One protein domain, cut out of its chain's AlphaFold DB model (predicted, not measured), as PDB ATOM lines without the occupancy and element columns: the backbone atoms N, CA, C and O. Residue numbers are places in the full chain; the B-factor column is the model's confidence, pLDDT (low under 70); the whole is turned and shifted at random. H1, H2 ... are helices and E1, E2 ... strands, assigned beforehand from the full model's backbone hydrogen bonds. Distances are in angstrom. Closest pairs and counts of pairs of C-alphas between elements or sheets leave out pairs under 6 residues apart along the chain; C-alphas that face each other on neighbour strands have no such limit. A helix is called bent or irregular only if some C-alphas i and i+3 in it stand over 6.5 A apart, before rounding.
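What this domain is: This is residues 126 to 176 of the 180 residues of an uncharacterized protein of Haloglomus irregulare (UniProt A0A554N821). A strongly twisted antiparallel sheet of three strands makes a wall, and one helix, H1, packs over it near its E3 edge, with the other face of the sheet bare. The chain leaves H1, crosses to the far edge strand E1, and then winds through E1, E2 and E3 in two hairpins, coming back to the helix at E3. The printed part has 51 residues, with one named helix and three named strands in the order H1, E1, E2, E3; the sheet's order is E1, E2, E3, and the class is mixed, helices and strands. The whole is compact, with a radius of gyration of the C-alphas of 11.1 A, and flat in outline, with spans of 33 by 27 by 14 A.

Where its parts are: H1 is residues 126 to 139, 19.8 A from first to last C-alpha, beginning at C-alpha 126 at (161.339, 242.148, 186.505). E1 is residues 147 to 153, 18.9 A long, beginning at C-alpha 147 at (162.389, 232.939, 169.442). E2, residues 156 to 165, is the longest strand by residues and measures 28.1 A. E3 is residues 168 to 175, 21.7 A long, ending at C-alpha 175 at (171.405, 235.322, 179.729).

How they stand to each other: The three strands form a meander, each strand the antiparallel neighbour of the one before, with E1 and E3 as edge strands and E2 as the inner strand. The hairpin of E1 and E2 has an angle of 144 degrees between directions; N 149 and O 160 are within hydrogen-bond range at 2.8 A, as are N 158 and O 151 at 2.9 A. The hairpin of E2 and E3 has an angle of 145 degrees; N 161 and O 172 are within hydrogen-bond range at 2.8 A. H1 is on the sheet, in two layers, a helix on one face of a sheet, at a height over the sheet of 8.9 A. It lies over E3, on which 8 of its 14 C-alphas fall, and only just not over E2, on which 2 fall. On the local plane H1 and E3 stand at 29 degrees, and H1 runs along the strands, but only just. The closest C-alphas of H1 and E3 are those of Ala 135 and Val 174, 5.3 A apart; those of H1 and E2 are Ala 135 and Leu 161, 7.2 A apart. In H1 every O i to N i+4 pair is within hydrogen-bond range.

The domain as a whole: The two C-alphas farthest apart are those of Asp 126 and Glu 167, at 33.8 A. The printed part has no cut. The links E1 to E2 and E2 to E3 are tight, the link H1 to E1 is short with 7 residues, and no link is long. The mean pLDDT of the printed part is 73.8, and it is under 70 at residues 126 to 127, 142 to 145, 155 to 156, 168 and 175 to 176.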
ATOM      1  N   ASP A 126     160.894 240.827 186.979       60.25
ATOM      2  CA  ASP A 126     161.339 242.148 186.505       60.25
ATOM      3  C   ASP A 126     162.748 242.090 185.869       60.25
ATOM      4  O   ASP A 126     162.972 242.673 184.808       60.25
ATOM      5  N   ASP A 127     163.677 241.315 186.454       66.94
ATOM      6  CA  ASP A 127     165.053 241.142 185.942       66.94
ATOM      7  C   ASP A 127     165.046 240.382 184.605       66.94
ATOM      8  O   ASP A 127     165.787 240.692 183.669       66.94
ATOM      9  N   TRP A 128     164.125 239.424 184.485       70.19
ATOM     10  CA  TRP A 128     163.889 238.681 183.255       70.19
ATOM     11  C   TRP A 128     163.366 239.558 182.111       70.19
ATOM     12  O   TRP A 128     163.855 239.444 180.981       70.19
ATOM     13  N   ASP A 129     162.388 240.438 182.370       70.06
ATOM     14  CA  ASP A 129     161.856 241.315 181.320       70.06
ATOM     15  C   ASP A 129     162.904 242.335 180.859       70.06
ATOM     16  O   ASP A 129     163.016 242.579 179.653       70.06
ATOM     17  N   ASP A 130     163.727 242.862 181.773       73.19
ATOM     18  CA  ASP A 130     164.817 243.780 181.428       73.19
ATOM     19  C   ASP A 130     165.899 243.090 180.584       73.19
ATOM     20  O   ASP A 130     166.239 243.580 179.503       73.19
ATOM     21  N   ALA A 131     166.357 241.896 180.983       75.38
ATOM     22  CA  ALA A 131     167.330 241.111 180.217       75.38
ATOM     23  C   ALA A 131     166.808 240.753 178.816       75.38
ATOM     24  O   ALA A 131     167.529 240.830 177.813       75.38
ATOM     25  N   LEU A 132     165.529 240.387 178.721       74.25
ATOM     26  CA  LEU A 132     164.881 240.086 177.454       74.25
ATOM     27  C   LEU A 132     164.767 241.340 176.578       74.25
ATOM     28  O   LEU A 132     165.050 241.285 175.378       74.25
ATOM     29  N   LYS A 133     164.379 242.476 177.159       72.19
ATOM     30  CA  LYS A 133     164.255 243.762 176.467       72.19
ATOM     31  C   LYS A 133     165.605 244.269 175.963       72.19
ATOM     32  O   LYS A 133     165.681 244.662 174.799       72.19
ATOM     33  N   ASP A 134     166.656 244.198 176.775       77.88
ATOM     34  CA  ASP A 134     168.031 244.524 176.382       77.88
ATOM     35  C   ASP A 134     168.504 243.625 175.229       77.88
ATOM     36  O   ASP A 134     169.064 244.113 174.244       77.88
ATOM     37  N   ALA A 135     168.201 242.325 175.272       79.44
ATOM     38  CA  ALA A 135     168.533 241.418 174.180       79.44
ATOM     39  C   ALA A 135     167.788 241.754 172.877       79.44
ATOM     40  O   ALA A 135     168.385 241.676 171.801       79.44
ATOM     41  N   TYR A 136     166.512 242.145 172.949       74.81
ATOM     42  CA  TYR A 136     165.749 242.615 171.787       74.81
ATOM     43  C   TYR A 136     166.292 243.933 171.229       74.81
ATOM     44  O   TYR A 136     166.392 244.074 170.009       74.81
ATOM     45  N   GLU A 137     166.674 244.871 172.099       76.56
ATOM     46  CA  GLU A 137     167.269 246.152 171.710       76.56
ATOM     47  C   GLU A 137     168.625 245.942 171.021       76.56
ATOM     48  O   GLU A 137     168.839 246.450 169.922       76.56
ATOM     49  N   LYS A 138     169.497 245.096 171.587       76.62
ATOM     50  CA  LYS A 138     170.786 244.706 170.983       76.62
ATOM     51  C   LYS A 138     170.637 243.954 169.670       76.62
ATOM     52  O   LYS A 138     171.503 244.046 168.804       76.62
ATOM     53  N   ALA A 139     169.573 243.169 169.539       73.44
ATOM     54  CA  ALA A 139     169.270 242.444 168.317       73.44
ATOM     55  C   ALA A 139     168.675 243.350 167.225       73.44
ATOM     56  O   ALA A 139     168.618 242.917 166.075       73.44
ATOM     57  N   GLU A 140     168.226 244.567 167.564       78.75
ATOM     58  CA  GLU A 140     167.525 245.498 166.669       78.75
ATOM     59  C   GLU A 140     166.359 244.829 165.908       78.75
ATOM     60  O   GLU A 140     166.039 245.176 164.767       78.75
ATOM     61  N   ILE A 141     165.708 243.838 166.532       70.12
ATOM     62  CA  ILE A 141     164.606 243.082 165.929       70.12
ATOM     63  C   ILE A 141     163.264 243.380 166.604       70.12
ATOM     64  O   ILE A 141     163.208 243.607 167.812       70.12
ATOM     65  N   PRO A 142     162.141 243.283 165.864       68.44
ATOM     66  CA  PRO A 142     160.815 243.322 166.474       68.44
ATOM     67  C   PRO A 142     160.627 242.166 167.467       68.44
ATOM     68  O   PRO A 142     161.012 241.032 167.163       68.44
ATOM     69  N   ARG A 143     159.937 242.416 168.593       63.53
ATOM     70  CA  ARG A 143     159.627 241.393 169.621       63.53
ATOM     71  C   ARG A 143     158.905 240.162 169.055       63.53
ATOM     72  O   ARG A 143     159.037 239.069 169.580       63.53
ATOM     73  N   SER A 144     158.214 240.307 167.924       63.75
ATOM     74  CA  SER A 144     157.534 239.211 167.219       63.75
ATOM     75  C   SER A 144     158.452 238.324 166.358       63.75
ATOM     76  O   SER A 144     157.968 237.367 165.756       63.75
ATOM     77  N   LYS A 145     159.746 238.653 166.208       67.50
ATOM     78  CA  LYS A 145     160.693 237.934 165.327       67.50
ATOM     79  C   LYS A 145     161.719 237.075 166.059       67.50
ATOM     80  O   LYS A 145     162.324 236.208 165.425       67.50
ATOM     81  N   GLY A 146     161.930 237.323 167.347       72.25
ATOM     82  CA  GLY A 146     162.826 236.533 168.180       72.25
ATOM     83  C   GLY A 146     162.122 235.301 168.744       72.25
ATOM     84  O   GLY A 146     160.967 235.357 169.147       72.25
ATOM     85  N   THR A 147     162.810 234.166 168.758       77.38
ATOM     86  CA  THR A 147     162.389 232.939 169.442       77.38
ATOM     87  C   THR A 147     163.402 232.632 170.529       77.38
ATOM     88  O   THR A 147     164.590 232.484 170.233       77.38
ATOM     89  N   LEU A 148     162.950 232.523 171.777       75.50
ATOM     90  CA  LEU A 148     163.832 232.112 172.858       75.50
ATOM     91  C   LEU A 148     164.111 230.613 172.765       75.50
ATOM     92  O   LEU A 148     163.204 229.799 172.617       75.50
ATOM     93  N   THR A 149     165.385 230.260 172.819       77.19
ATOM     94  CA  THR A 149     165.877 228.889 172.786       77.19
ATOM     95  C   THR A 149     166.707 228.640 174.031       77.19
ATOM     96  O   THR A 149     167.728 229.301 174.234       77.19
ATOM     97  N   THR A 150     166.292 227.659 174.828       77.25
ATOM     98  CA  THR A 150     167.052 227.186 175.985       77.25
ATOM     99  C   THR A 150     168.015 226.088 175.554       77.25
ATOM    100  O   THR A 150     167.653 225.164 174.821       77.25
ATOM    101  N   LYS A 151     169.265 226.189 175.995       74.00
ATOM    102  CA  LYS A 151     170.289 225.167 175.814       74.00
ATOM    103  C   LYS A 151     170.818 224.744 177.168       74.00
ATOM    104  O   LYS A 151     171.512 225.523 177.805       74.00
ATOM    105  N   THR A 152     170.562 223.502 177.552       73.56
ATOM    106  CA  THR A 152     171.147 222.916 178.758       73.56
ATOM    107  C   THR A 152     172.549 222.397 178.446       73.56
ATOM    108  O   THR A 152     172.720 221.499 177.616       73.56
ATOM    109  N   ILE A 153     173.574 222.969 179.077       74.00
ATOM    110  CA  ILE A 153     174.977 222.560 178.927       74.00
ATOM    111  C   ILE A 153     175.565 222.410 180.330       74.00
ATOM    112  O   ILE A 153     175.472 223.328 181.135       74.00
ATOM    113  N   ASP A 154     176.159 221.253 180.632       70.44
ATOM    114  CA  ASP A 154     176.771 220.971 181.946       70.44
ATOM    115  C   ASP A 154     175.798 221.120 183.141       70.44
ATOM    116  O   ASP A 154     176.182 221.504 184.240       70.44
ATOM    117  N   GLY A 155     174.506 220.841 182.917       64.94
ATOM    118  CA  GLY A 155     173.461 220.994 183.939       64.94
ATOM    119  C   GLY A 155     173.055 222.444 184.224       64.94
ATOM    120  O   GLY A 155     172.458 222.696 185.262       64.94
ATOM    121  N   ARG A 156     173.389 223.386 183.333       69.19
ATOM    122  CA  ARG A 156     172.976 224.793 183.408       69.19
ATOM    123  C   ARG A 156     172.165 225.170 182.180       69.19
ATOM    124  O   ARG A 156     172.552 224.797 181.068       69.19
ATOM    125  N   ASP A 157     171.101 225.937 182.368       70.94
ATOM    126  CA  ASP A 157     170.257 226.412 181.279       70.94
ATOM    127  C   ASP A 157     170.719 227.768 180.744       70.94
ATOM    128  O   ASP A 157     170.918 228.733 181.479       70.94
ATOM    129  N   TYR A 158     170.924 227.823 179.426       75.88
ATOM    130  CA  TYR A 158     171.353 229.017 178.709       75.88
ATOM    131  C   TYR A 158     170.259 229.503 177.764       75.88
ATOM    132  O   TYR A 158     169.852 228.769 176.863       75.88
ATOM    133  N   TYR A 159     169.833 230.756 177.914       79.31
ATOM    134  CA  TYR A 159     168.758 231.364 177.137       79.31
ATOM    135  C   TYR A 159     169.315 232.236 176.008       79.31
ATOM    136  O   TYR A 159     170.031 233.225 176.203       79.31
ATOM    137  N   TYR A 160     168.962 231.863 174.781       80.81
ATOM    138  CA  TYR A 160     169.356 232.568 173.567       80.81
ATOM    139  C   TYR A 160     168.131 233.064 172.821       80.81
ATOM    140  O   TYR A 160     167.210 232.303 172.545       80.81
ATOM    141  N   LEU A 161     168.159 234.319 172.397       83.75
ATOM    142  CA  LEU A 161     167.193 234.879 171.473       83.75
ATOM    143  C   LEU A 161     167.662 234.584 170.052       83.75
ATOM    144  O   LEU A 161     168.655 235.142 169.594       83.75
ATOM    145  N   GLN A 162     166.982 233.692 169.342       81.44
ATOM    146  CA  GLN A 162     167.309 233.352 167.960       81.44
ATOM    147  C   GLN A 162     166.306 233.953 166.983       81.44
ATOM    148  O   GLN A 162     165.102 233.912 167.205       81.44
ATOM    149  N   TRP A 163     166.794 234.464 165.856       82.19
ATOM    150  CA  TRP A 163     165.951 234.929 164.757       82.19
ATOM    151  C   TRP A 163     166.599 234.623 163.410       82.19
ATOM    152  O   TRP A 163     167.785 234.292 163.311       82.19
ATOM    153  N   ARG A 164     165.800 234.715 162.345       77.50
ATOM    154  CA  ARG A 164     166.281 234.585 160.968       77.50
ATOM    155  C   ARG A 164     166.323 235.946 160.300       77.50
ATOM    156  O   ARG A 164     165.318 236.651 160.249       77.50
ATOM    157  N   GLU A 165     167.477 236.263 159.737       75.38
ATOM    158  CA  GLU A 165     167.692 237.428 158.894       75.38
ATOM    159  C   GLU A 165     168.087 236.934 157.498       75.38
ATOM    160  O   GLU A 165     169.214 236.490 157.260       75.38
ATOM    161  N   GLY A 166     167.109 236.917 156.588       77.19
ATOM    162  CA  GLY A 166     167.263 236.306 155.267       77.19
ATOM    163  C   GLY A 166     167.569 234.808 155.369       77.19
ATOM    164  O   GLY A 166     166.758 234.034 155.874       77.19
ATOM    165  N   GLU A 167     168.750 234.406 154.899       73.38
ATOM    166  CA  GLU A 167     169.223 233.013 154.897       73.38
ATOM    167  C   GLU A 167     170.096 232.661 156.117       73.38
ATOM    168  O   GLU A 167     170.498 231.509 156.283       73.38
ATOM    169  N   LYS A 168     170.407 233.634 156.986       68.25
ATOM    170  CA  LYS A 168     171.299 233.442 158.138       68.25
ATOM    171  C   LYS A 168     170.503 233.389 159.439       68.25
ATOM    172  O   LYS A 168     169.659 234.241 159.711       68.25
ATOM    173  N   VAL A 169     170.806 232.389 160.266       80.75
ATOM    174  CA  VAL A 169     170.306 232.311 161.644       80.75
ATOM    175  C   VAL A 169     171.222 233.149 162.528       80.75
ATOM    176  O   VAL A 169     172.435 232.933 162.552       80.75
ATOM    177  N   LYS A 170     170.640 234.110 163.237       79.56
ATOM    178  CA  LYS A 170     171.302 234.938 164.241       79.56
ATOM    179  C   LYS A 170     170.854 234.498 165.629       79.56
ATOM    180  O   LYS A 170     169.775 233.931 165.800       79.56
ATOM    181  N   SER A 171     171.719 234.725 166.604       79.19
ATOM    182  CA  SER A 171     171.461 234.420 168.004       79.19
ATOM    183  C   SER A 171     172.058 235.524 168.860       79.19
ATOM    184  O   SER A 171     173.261 235.769 168.768       79.19
ATOM    185  N   GLN A 172     171.237 236.148 169.691       80.81
ATOM    186  CA  GLN A 172     171.654 237.051 170.749       80.81
ATOM    187  C   GLN A 172     171.588 236.290 172.062       80.81
ATOM    188  O   GLN A 172     170.646 235.551 172.341       80.81
ATOM    189  N   TYR A 173     172.629 236.443 172.858       79.62
ATOM    190  CA  TYR A 173     172.617 235.957 174.221       79.62
ATOM    191  C   TYR A 173     171.696 236.845 175.055       79.62
ATOM    192  O   TYR A 173     171.887 238.062 175.028       79.62
ATOM    193  N   VAL A 174     170.719 236.246 175.738       74.56
ATOM    194  CA  VAL A 174     169.821 236.947 176.676       74.56
ATOM    195  C   VAL A 174     170.407 236.864 178.079       74.56
ATOM    196  O   VAL A 174     170.557 237.856 178.773       74.56
ATOM    197  N   GLY A 175     170.833 235.663 178.439       56.19
ATOM    198  CA  GLY A 175     171.405 235.322 179.729       56.19
ATOM    199  C   GLY A 175     171.544 233.808 179.749       56.19
ATOM    200  O   GLY A 175     170.749 233.107 179.130       56.19
ATOM    201  N   PRO A 176     172.571 233.263 180.388       66.88
ATOM    202  CA  PRO A 176     172.419 233.156 181.834       66.88
ATOM    203  C   PRO A 176     173.679 233.621 182.537       66.88
ATOM    204  O   PRO A 176     174.711 233.735 181.891       66.88
TER     205      PRO A 176